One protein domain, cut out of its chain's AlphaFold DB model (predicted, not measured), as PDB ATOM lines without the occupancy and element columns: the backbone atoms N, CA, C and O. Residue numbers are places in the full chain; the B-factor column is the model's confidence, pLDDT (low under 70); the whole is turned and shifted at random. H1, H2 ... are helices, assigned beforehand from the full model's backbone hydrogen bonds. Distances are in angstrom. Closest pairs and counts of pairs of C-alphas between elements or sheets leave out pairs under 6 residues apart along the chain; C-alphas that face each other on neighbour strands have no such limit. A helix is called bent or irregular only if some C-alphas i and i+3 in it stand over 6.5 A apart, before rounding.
ATOM      1  N   GLY A 178      15.611  17.262 -82.648       89.56
ATOM      2  CA  GLY A 178      14.964  16.189 -83.403       89.56
ATOM      3  C   GLY A 178      13.595  15.749 -82.873       89.56
ATOM      4  O   GLY A 178      12.945  14.935 -83.530       89.56
ATOM      5  N   HIS A 179      13.126  16.266 -81.732       91.50
ATOM      6  CA  HIS A 179      11.920  15.775 -81.057       91.50
ATOM      7  C   HIS A 179      10.670  15.809 -81.936       91.50
ATOM      8  O   HIS A 179      10.005  14.791 -82.138       91.50
ATOM      9  N   LYS A 180      10.389  16.960 -82.560       87.94
ATOM     10  CA  LYS A 180       9.228  17.117 -83.453       87.94
ATOM     11  C   LYS A 180       9.255  16.117 -84.612       87.94
ATOM     12  O   LYS A 180       8.221  15.542 -84.952       87.94
ATOM     13  N   ALA A 181      10.432  15.883 -85.196       86.25
ATOM     14  CA  ALA A 181      10.601  14.931 -86.288       86.25
ATOM     15  C   ALA A 181      10.396  13.481 -85.817       86.25
ATOM     16  O   ALA A 181       9.713  12.713 -86.499       86.25
ATOM     17  N   ALA A 182      10.921  13.122 -84.640       88.50
ATOM     18  CA  ALA A 182      10.746  11.801 -84.041       88.50
ATOM     19  C   ALA A 182       9.268  11.513 -83.719       88.50
ATOM     20  O   ALA A 182       8.736  10.477 -84.122       88.50
ATOM     21  N   VAL A 183       8.567  12.464 -83.094       90.19
ATOM     22  CA  VAL A 183       7.125  12.364 -82.813       90.19
ATOM     23  C   VAL A 183       6.316  12.245 -84.107       90.19
ATOM     24  O   VAL A 183       5.441  11.387 -84.212       90.19
ATOM     25  N   ALA A 184       6.618  13.056 -85.125       85.81
ATOM     26  CA  ALA A 184       5.942  12.975 -86.420       85.81
ATOM     27  C   ALA A 184       6.193  11.633 -87.131       85.81
ATOM     28  O   ALA A 184       5.291  11.084 -87.763       85.81
ATOM     29  N   ALA A 185       7.405  11.079 -87.048       87.38
ATOM     30  CA  ALA A 185       7.711   9.754 -87.581       87.38
ATOM     31  C   ALA A 185       6.942   8.647 -86.840       87.38
ATOM     32  O   ALA A 185       6.358   7.784 -87.493       87.38
ATOM     33  N   HIS A 186       6.862   8.715 -85.507       90.19
ATOM     34  CA  HIS A 186       6.082   7.771 -84.707       90.19
ATOM     35  C   HIS A 186       4.583   7.840 -85.030       90.19
ATOM     36  O   HIS A 186       3.978   6.816 -85.328       90.19
ATOM     37  N   LYS A 187       3.995   9.044 -85.097       90.38
ATOM     38  CA  LYS A 187       2.588   9.234 -85.500       90.38
ATOM     39  C   LYS A 187       2.296   8.633 -86.876       90.38
ATOM     40  O   LYS A 187       1.274   7.977 -87.056       90.38
ATOM     41  N   ARG A 188       3.205   8.814 -87.843       88.75
ATOM     42  CA  ARG A 188       3.090   8.204 -89.179       88.75
ATOM     43  C   ARG A 188       3.161   6.676 -89.120       88.75
ATOM     44  O   ARG A 188       2.423   6.016 -89.843       88.75
ATOM     45  N   LYS A 189       4.019   6.107 -88.270       91.12
ATOM     46  CA  LYS A 189       4.088   4.654 -88.071       91.12
ATOM     47  C   LYS A 189       2.770   4.109 -87.506       91.12
ATOM     48  O   LYS A 189       2.167   3.249 -88.137       91.12
ATOM     49  N   VAL A 190       2.273   4.696 -86.419       92.06
ATOM     50  CA  VAL A 190       1.003   4.295 -85.787       92.06
ATOM     51  C   VAL A 190      -0.172   4.423 -86.760       92.06
ATOM     52  O   VAL A 190      -0.996   3.521 -86.872       92.06
ATOM     53  N   ALA A 191      -0.245   5.516 -87.525       93.25
ATOM     54  CA  ALA A 191      -1.288   5.693 -88.535       93.25
ATOM     55  C   ALA A 191      -1.213   4.639 -89.655       93.25
ATOM     56  O   ALA A 191      -2.247   4.175 -90.132       93.25
ATOM     57  N   PHE A 192      -0.004   4.243 -90.066       93.75
ATOM     58  CA  PHE A 192       0.200   3.180 -91.048       93.75
ATOM     59  C   PHE A 192      -0.218   1.806 -90.505       93.75
ATOM     60  O   PHE A 192      -0.906   1.071 -91.206       93.75
ATOM     61  N   GLU A 193       0.138   1.483 -89.261       93.62
ATOM     62  CA  GLU A 193      -0.275   0.242 -88.591       93.62
ATOM     63  C   GLU A 193      -1.792   0.190 -88.397       93.62
ATOM     64  O   GLU A 193      -2.418  -0.807 -88.746       93.62
ATOM     65  N   LYS A 194      -2.412   1.298 -87.974       94.94
ATOM     66  CA  LYS A 194      -3.874   1.415 -87.893       94.94
ATOM     67  C   LYS A 194      -4.539   1.219 -89.256       94.94
ATOM     68  O   LYS A 194      -5.557   0.542 -89.347       94.94
ATOM     69  N   ALA A 195      -3.964   1.784 -90.319       96.50
ATOM     70  CA  ALA A 195      -4.464   1.577 -91.675       96.50
ATOM     71  C   ALA A 195      -4.306   0.123 -92.140       96.50
ATOM     72  O   ALA A 195      -5.146  -0.358 -92.888       96.50
ATOM     73  N   LEU A 196      -3.264  -0.594 -91.709       95.88
ATOM     74  CA  LEU A 196      -3.116  -2.024 -91.992       95.88
ATOM     75  C   LEU A 196      -4.106  -2.887 -91.201       95.88
ATOM     76  O   LEU A 196      -4.609  -3.862 -91.749       95.88
ATOM     77  N   ALA A 197      -4.376  -2.533 -89.944       96.44
ATOM     78  CA  ALA A 197      -5.235  -3.303 -89.049       96.44
ATOM     79  C   ALA A 197      -6.733  -3.168 -89.367       96.44
ATOM     80  O   ALA A 197      -7.480  -4.114 -89.142       96.44
ATOM     81  N   ASP A 198      -7.172  -2.017 -89.887       97.38
ATOM     82  CA  ASP A 198      -8.580  -1.745 -90.192       97.38
ATOM     83  C   ASP A 198      -8.848  -1.759 -91.710       97.38
ATOM     84  O   ASP A 198      -8.493  -0.798 -92.401       97.38
ATOM     85  N   PRO A 199      -9.527  -2.796 -92.246       97.94
ATOM     86  CA  PRO A 199      -9.899  -2.861 -93.657       97.94
ATOM     87  C   PRO A 199     -10.819  -1.729 -94.129       97.94
ATOM     88  O   PRO A 199     -10.851  -1.439 -95.325       97.94
ATOM     89  N   LYS A 200     -11.570  -1.088 -93.220       97.94
ATOM     90  CA  LYS A 200     -12.469   0.034 -93.540       97.94
ATOM     91  C   LYS A 200     -11.736   1.372 -93.602       97.94
ATOM     92  O   LYS A 200     -12.312   2.359 -94.060       97.94
ATOM     93  N   ASN A 201     -10.477   1.431 -93.167       96.94
ATOM     94  CA  ASN A 201      -9.686   2.646 -93.251       96.94
ATOM     95  C   ASN A 201      -9.500   3.044 -94.731       96.94
ATOM     96  O   ASN A 201      -9.041   2.219 -95.526       96.94
ATOM     97  N   PRO A 202      -9.764   4.305 -95.125       97.38
ATOM     98  CA  PRO A 202      -9.625   4.743 -96.518       97.38
ATOM     99  C   PRO A 202      -8.198   4.571 -97.071       97.38
ATOM    100  O   PRO A 202      -7.998   4.510 -98.284       97.38
ATOM    101  N   HIS A 203      -7.193   4.454 -96.199       96.19
ATOM    102  CA  HIS A 203      -5.797   4.236 -96.574       96.19
ATOM    103  C   HIS A 203      -5.355   2.765 -96.539       96.19
ATOM    104  O   HIS A 203      -4.200   2.487 -96.871       96.19
ATOM    105  N   HIS A 204      -6.234   1.817 -96.193       96.88
ATOM    106  CA  HIS A 204      -5.894   0.400 -96.030       96.88
ATOM    107  C   HIS A 204      -5.245  -0.210 -97.278       96.88
ATOM    108  O   HIS A 204      -4.134  -0.740 -97.222       96.88
ATOM    109  N   ALA A 205      -5.879  -0.056 -98.445       96.19
ATOM    110  CA  ALA A 205      -5.380  -0.616 -99.702       96.19
ATOM    111  C   ALA A 205      -3.978  -0.094-100.066       96.19
ATOM    112  O   ALA A 205      -3.109  -0.831-100.543       96.19
ATOM    113  N   ALA A 206      -3.727   1.189 -99.814       95.12
ATOM    114  CA  ALA A 206      -2.425   1.788-100.057       95.12
ATOM    115  C   ALA A 206      -1.379   1.355 -99.020       95.12
ATOM    116  O   ALA A 206      -0.216   1.136 -99.382       95.12
ATOM    117  N   ALA A 207      -1.781   1.192 -97.757       94.81
ATOM    118  CA  ALA A 207      -0.922   0.674 -96.705       94.81
ATOM    119  C   ALA A 207      -0.482  -0.765 -97.015       94.81
ATOM    120  O   ALA A 207       0.722  -1.040 -97.039       94.81
ATOM    121  N   LEU A 208      -1.425  -1.639 -97.394       96.25
ATOM    122  CA  LEU A 208      -1.156  -3.005 -97.854       96.25
ATOM    123  C   LEU A 208      -0.206  -3.023 -99.048       96.25
ATOM    124  O   LEU A 208       0.817  -3.707 -99.023       96.25
ATOM    125  N   LYS A 209      -0.485  -2.227-100.087       96.06
ATOM    126  CA  LYS A 209       0.389  -2.137-101.265       96.06
ATOM    127  C   LYS A 209       1.820  -1.766-100.874       96.06
ATOM    128  O   LYS A 209       2.770  -2.369-101.374       96.06
ATOM    129  N   LYS A 210       1.992  -0.799 -99.969       92.75
ATOM    130  CA  LYS A 210       3.308  -0.380 -99.471       92.75
ATOM    131  C   LYS A 210       3.980  -1.480 -98.637       92.75
ATOM    132  O   LYS A 210       5.179  -1.698 -98.817       92.75
ATOM    133  N   ALA A 211       3.237  -2.188 -97.785       94.06
ATOM    134  CA  ALA A 211       3.737  -3.322 -97.006       94.06
ATOM    135  C   ALA A 211       4.218  -4.463 -97.918       94.06
ATOM    136  O   ALA A 211       5.354  -4.918 -97.789       94.06
ATOM    137  N   HIS A 212       3.422  -4.845 -98.923       95.25
ATOM    138  CA  HIS A 212       3.799  -5.855 -99.914       95.25
ATOM    139  C   HIS A 212       5.019  -5.444-100.737       95.25
ATOM    140  O   HIS A 212       5.922  -6.253-100.938       95.25
ATOM    141  N   GLN A 213       5.091  -4.188-101.189       94.38
ATOM    142  CA  GLN A 213       6.269  -3.681-101.898       94.38
ATOM    143  C   GLN A 213       7.530  -3.764-101.035       94.38
ATOM    144  O   GLN A 213       8.586  -4.164-101.528       94.38
ATOM    145  N   LYS A 214       7.423  -3.416 -99.747       92.00
ATOM    146  CA  LYS A 214       8.533  -3.515 -98.799       92.00
ATOM    147  C   LYS A 214       8.956  -4.972 -98.586       92.00
ATOM    148  O   LYS A 214      10.136  -5.287 -98.727       92.00
ATOM    149  N   ALA A 215       8.006  -5.868 -98.328       93.69
ATOM    150  CA  ALA A 215       8.274  -7.293 -98.159       93.69
ATOM    151  C   ALA A 215       8.915  -7.909 -99.414       93.69
ATOM    152  O   ALA A 215       9.914  -8.618 -99.317       93.69
ATOM    153  N   ALA A 216       8.404  -7.577-100.603       95.38
ATOM    154  CA  ALA A 216       8.962  -8.025-101.877       95.38
ATOM    155  C   ALA A 216      10.391  -7.508-102.100       95.38
ATOM    156  O   ALA A 216      11.236  -8.254-102.587       95.38
ATOM    157  N   PHE A 217      10.680  -6.260-101.715       95.19
ATOM    158  CA  PHE A 217      12.025  -5.694-101.785       95.19
ATOM    159  C   PHE A 217      13.005  -6.432-100.863       95.19
ATOM    160  O   PHE A 217      14.070  -6.839-101.321       95.19
ATOM    161  N   HIS A 218      12.640  -6.682 -99.600       93.44
ATOM    162  CA  HIS A 218      13.492  -7.459 -98.691       93.44
ATOM    163  C   HIS A 218      13.663  -8.905 -99.149       93.44
ATOM    164  O   HIS A 218      14.770  -9.431 -99.081       93.44
ATOM    165  N   LYS A 219      12.600  -9.542 -99.656       95.38
ATOM    166  CA  LYS A 219      12.694 -10.884-100.242       95.38
ATOM    167  C   LYS A 219      13.671 -10.891-101.417       95.38
ATOM    168  O   LYS A 219      14.525 -11.765-101.483       95.38
ATOM    169  N   ALA A 220      13.593  -9.892-102.297       96.75
ATOM    170  CA  ALA A 220      14.525  -9.748-103.409       96.75
ATOM    171  C   ALA A 220      15.963  -9.474-102.946       96.75
ATOM    172  O   ALA A 220      16.885  -9.962-103.580       96.75
ATOM    173  N   LEU A 221      16.185  -8.741-101.850       96.00
ATOM    174  CA  LEU A 221      17.529  -8.555-101.289       96.00
ATOM    175  C   LEU A 221      18.106  -9.845-100.693       96.00
ATOM    176  O   LEU A 221      19.293 -10.103-100.875       96.00
ATOM    177  N   LYS A 222      17.280 -10.639-100.002       95.75
ATOM    178  CA  LYS A 222      17.709 -11.863 -99.309       95.75
ATOM    179  C   LYS A 222      17.935 -13.049-100.245       95.75
ATOM    180  O   LYS A 222      18.816 -13.850 -99.971       95.75
ATOM    181  N   ASP A 223      17.154 -13.168-101.316       97.25
ATOM    182  CA  ASP A 223      17.213 -14.296-102.249       97.25
ATOM    183  C   ASP A 223      17.980 -13.925-103.534       97.25
ATOM    184  O   ASP A 223      17.441 -13.183-104.365       97.25
ATOM    185  N   PRO A 224      19.206 -14.448-103.745       98.00
ATOM    186  CA  PRO A 224      19.980 -14.193-104.957       98.00
ATOM    187  C   PRO A 224      19.319 -14.700-106.244       98.00
ATOM    188  O   PRO A 224      19.630 -14.184-107.316       98.00
ATOM    189  N   LYS A 225      18.418 -15.692-106.159       98.00
ATOM    190  CA  LYS A 225      17.704 -16.262-107.314       98.00
ATOM    191  C   LYS A 225      16.473 -15.448-107.704       98.00
ATOM    192  O   LYS A 225      15.885 -15.687-108.758       98.00
ATOM    193  N   ASN A 226      16.065 -14.481-106.883       97.50
ATOM    194  CA  ASN A 226      14.942 -13.620-107.212       97.50
ATOM    195  C   ASN A 226      15.278 -12.790-108.468       97.50
ATOM    196  O   ASN A 226      16.301 -12.100-108.474       97.50
ATOM    197  N   PRO A 227      14.416 -12.749-109.501       97.38
ATOM    198  CA  PRO A 227      14.695 -11.996-110.729       97.38
ATOM    199  C   PRO A 227      14.913 -10.493-110.478       97.38
ATOM    200  O   PRO A 227      15.552  -9.806-111.270       97.38
ATOM    201  N   LYS A 228      14.424  -9.965-109.347       97.19
ATOM    202  CA  LYS A 228      14.588  -8.562-108.941       97.19
ATOM    203  C   LYS A 228      15.776  -8.326-108.003       97.19
ATOM    204  O   LYS A 228      15.970  -7.187-107.581       97.19
ATOM    205  N   HIS A 229      16.587  -9.341-107.687       97.38
ATOM    206  CA  HIS A 229      17.708  -9.232-106.745       97.38
ATOM    207  C   HIS A 229      18.714  -8.143-107.140       97.38
ATOM    208  O   HIS A 229      19.042  -7.264-106.342       97.38
ATOM    209  N   HIS A 230      19.146  -8.137-108.406       97.19
ATOM    210  CA  HIS A 230      20.079  -7.132-108.920       97.19
ATOM    211  C   HIS A 230      19.507  -5.706-108.825       97.19
ATOM    212  O   HIS A 230      20.191  -4.775-108.393       97.19
ATOM    213  N   LEU A 231      18.225  -5.529-109.169       96.31
ATOM    214  CA  LEU A 231      17.550  -4.237-109.041       96.31
ATOM    215  C   LEU A 231      17.466  -3.795-107.574       96.31
ATOM    216  O   LEU A 231      17.730  -2.631-107.271       96.31
ATOM    217  N   ALA A 232      17.142  -4.717-106.665       95.88
ATOM    218  CA  ALA A 232      17.053  -4.438-105.239       95.88
ATOM    219  C   ALA A 232      18.410  -3.999-104.663       95.88
ATOM    220  O   ALA A 232      18.484  -2.947-104.027       95.88
ATOM    221  N   LYS A 233      19.496  -4.716-104.990       97.06
ATOM    222  CA  LYS A 233      20.876  -4.332-104.639       97.06
ATOM    223  C   LYS A 233      21.249  -2.952-105.175       97.06
ATOM    224  O   LYS A 233      21.780  -2.132-104.436       97.06
ATOM    225  N   LYS A 234      20.919  -2.648-106.435       96.88
ATOM    226  CA  LYS A 234      21.188  -1.331-107.037       96.88
ATOM    227  C   LYS A 234      20.438  -0.201-106.329       96.88
ATOM    228  O   LYS A 234      20.974   0.895-106.177       96.88
ATOM    229  N   ILE A 235      19.192  -0.438-105.921       95.00
ATOM    230  CA  ILE A 235      18.412   0.530-105.139       95.00
ATOM    231  C   ILE A 235      19.038   0.716-103.754       95.00
ATOM    232  O   ILE A 235      19.164   1.861-103.321       95.00
ATOM    233  N   GLN A 236      19.454  -0.366-103.091       95.06
ATOM    234  CA  GLN A 236      20.100  -0.304-101.781       95.06
ATOM    235  C   GLN A 236      21.420   0.473-101.848       95.06
ATOM    236  O   GLN A 236      21.548   1.492-101.182       95.06
ATOM    237  N   ALA A 237      22.310   0.129-102.783       93.62
ATOM    238  CA  ALA A 237      23.575   0.836-102.987       93.62
ATOM    239  C   ALA A 237      23.386   2.339-103.265       93.62
ATOM    240  O   ALA A 237      24.163   3.168-102.801       93.62
ATOM    241  N   LYS A 238      22.328   2.731-103.993       95.06
ATOM    242  CA  LYS A 238      21.991   4.152-104.198       95.06
ATOM    243  C   LYS A 238      21.540   4.850-102.916       95.06
ATOM    244  O   LYS A 238      21.808   6.043-102.772       95.06
ATOM    245  N   LYS A 239      20.811   4.160-102.032       91.12
ATOM    246  CA  LYS A 239      20.447   4.702-100.715       91.12
ATOM    247  C   LYS A 239      21.703   4.867 -99.871       91.12
ATOM    248  O   LYS A 239      21.938   5.965 -99.380       91.12
ATOM    249  N   ASP A 240      22.525   3.829 -99.793       89.00
ATOM    250  CA  ASP A 240      23.750   3.832 -98.997       89.00
ATOM    251  C   ASP A 240      24.692   4.942 -99.474       89.00
ATOM    252  O   ASP A 240      25.101   5.779 -98.681       89.00
ATOM    253  N   ALA A 241      24.911   5.073-100.788       93.19
ATOM    254  CA  ALA A 241      25.709   6.158-101.362       93.19
ATOM    255  C   ALA A 241      25.151   7.556-101.041       93.19
ATOM    256  O   ALA A 241      25.918   8.494-100.828       93.19
ATOM    257  N   PHE A 242      23.825   7.716-100.996       93.81
ATOM    258  CA  PHE A 242      23.202   8.978-100.598       93.81
ATOM    259  C   PHE A 242      23.434   9.281 -99.111       93.81
ATOM    260  O   PHE A 242      23.760  10.419 -98.778       93.81
ATOM    261  N   HIS A 243      23.315   8.284 -98.233       88.06
ATOM    262  CA  HIS A 243      23.592   8.440 -96.804       88.06
ATOM    263  C   HIS A 243      25.078   8.705 -96.537       88.06
ATOM    264  O   HIS A 243      25.398   9.625 -95.789       88.06
ATOM    265  N   SER A 244      25.983   7.994 -97.211       89.06
ATOM    266  CA  SER A 244      27.424   8.254 -97.138       89.06
ATOM    267  C   SER A 244      27.765   9.663 -97.622       89.06
ATOM    268  O   SER A 244      28.550  10.355 -96.983       89.06
ATOM    269  N   ALA A 245      27.130  10.138 -98.700       94.81
ATOM    270  CA  ALA A 245      27.310  11.511 -99.169       94.81
ATOM    271  C   ALA A 245      26.759  12.558 -98.187       94.81
ATOM    272  O   ALA A 245      27.290  13.660 -98.124       94.81
ATOM    273  N   LEU A 246      25.708  12.252 -97.419       93.75
ATOM    274  CA  LEU A 246      25.234  13.145 -96.356       93.75
ATOM    275  C   LEU A 246      26.191  13.184 -95.160       93.75
ATOM    276  O   LEU A 246      26.369  14.250 -94.579       93.75
ATOM    277  N   ALA A 247      26.792  12.046 -94.807       90.94
ATOM    278  CA  ALA A 247      27.692  11.929 -93.663       90.94
ATOM    279  C   ALA A 247      29.077  12.547 -93.922       90.94
ATOM    280  O   ALA A 247      29.645  13.166 -93.026       90.94
ATOM    281  N   ASP A 248      29.611  12.407 -95.137       95.31
ATOM    282  CA  ASP A 248      30.940  12.904 -95.495       95.31
ATOM    283  C   ASP A 248      30.867  14.221 -96.281       95.31
ATOM    284  O   ASP A 248      30.479  14.254 -97.451       95.31
TER     285      ASP A 248
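AT A GLANCE: This is residues 178 to 248 of the 452 residues of the protein "Uncharacterized protein pdi230" of Pholiota nameko (UniProt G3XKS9). Three helices of equal residue count are joined end to end in a wide, open U with square corners: H2 makes the base, and H1 and H3 are the two arms, standing off its opposite ends toward the same side with empty space between them. Each corner is made where the end of one helix meets the beginning of the next, and the far parts of both arms, residues 178 to 190 and residues 237 to 248, stick out free. The printed part has 71 residues with three named helices, in the order H1, H2, H3, and no named strand; the class is all helix. The whole is loose, with a radius of gyration of the C-alphas of 15.7 A, and flat, with spans of 37 by 34 by 15 A.

HOW THE PARTS SIT: The first helix, H1, residues 179 to 197, touches H2, residues 204 to 222, with 7 pairs of C-alphas within 8 A. The closest C-alphas of the two are those of Ala 195 and His 204, 4.7 A apart. Their lines are about perpendicular, at 79 degrees, and their centres are 17.5 A apart. H1 touches H2 with residues 192 to 197 alone, and H2 touches H1 with residues 204 to 208 alone. At its other end H2 touches H3, residues 229 to 247, also with 7 pairs of C-alphas within 8 A. Here the closest C-alphas are those of Ala 220 and His 229, 4.6 A apart. These two lines are about perpendicular as well, at 84 degrees, and the centres are 18.0 A apart. H2 touches H3 with residues 217 to 222 alone, and H3 touches H2 with residues 229 to 233 alone. H1 and H3 are apart, with no C-alpha of the one within 8 A of the other. No two helices form a hairpin. In the backbones of H1, H2 and H3, every pair of O of residue i and N of residue i+4 is within hydrogen-bond range.

IN THESE COORDINATES: H1 runs from His 179, with its C-alpha at (11.920, 15.775, -81.057), to Ala 197, with its C-alpha at (-5.235, -3.303, -89.049), and is 26.9 A long from first to last C-alpha. H2 begins at His 204, with its C-alpha at (-5.894, 0.400, -96.030), and ends at Lys 222, with its C-alpha at (17.709, -11.863, -99.309), a length of 26.8 A. H3 begins at His 229 and ends at Ala 247, with its C-alpha at (27.692, 11.929, -93.663), and is also 26.8 A long. Each helix has 19 residues, and no helix is bent or irregular.

THE WHOLE: The two C-alphas farthest apart are those of Lys 200, in the link between H1 and H2, and Asp 248, the last printed residue, at 45.3 A. The C-alphas of the first and last printed residues, Gly 178 and Asp 248, are 20.3 A apart. Without the stretches that stand free, the body has 46 residues, spans 37 by 16 by 12 A and has a radius of gyration of 13.3 A. The links from H1 to H2 and from H2 to H3 are short, with 6 residues in each, and no link is long. The printed part has no cut. The mean pLDDT of the printed part is 94.0, and no printed residue is under 70; by helix the mean is 91 for H1, 95 for H2 and 94 for H3.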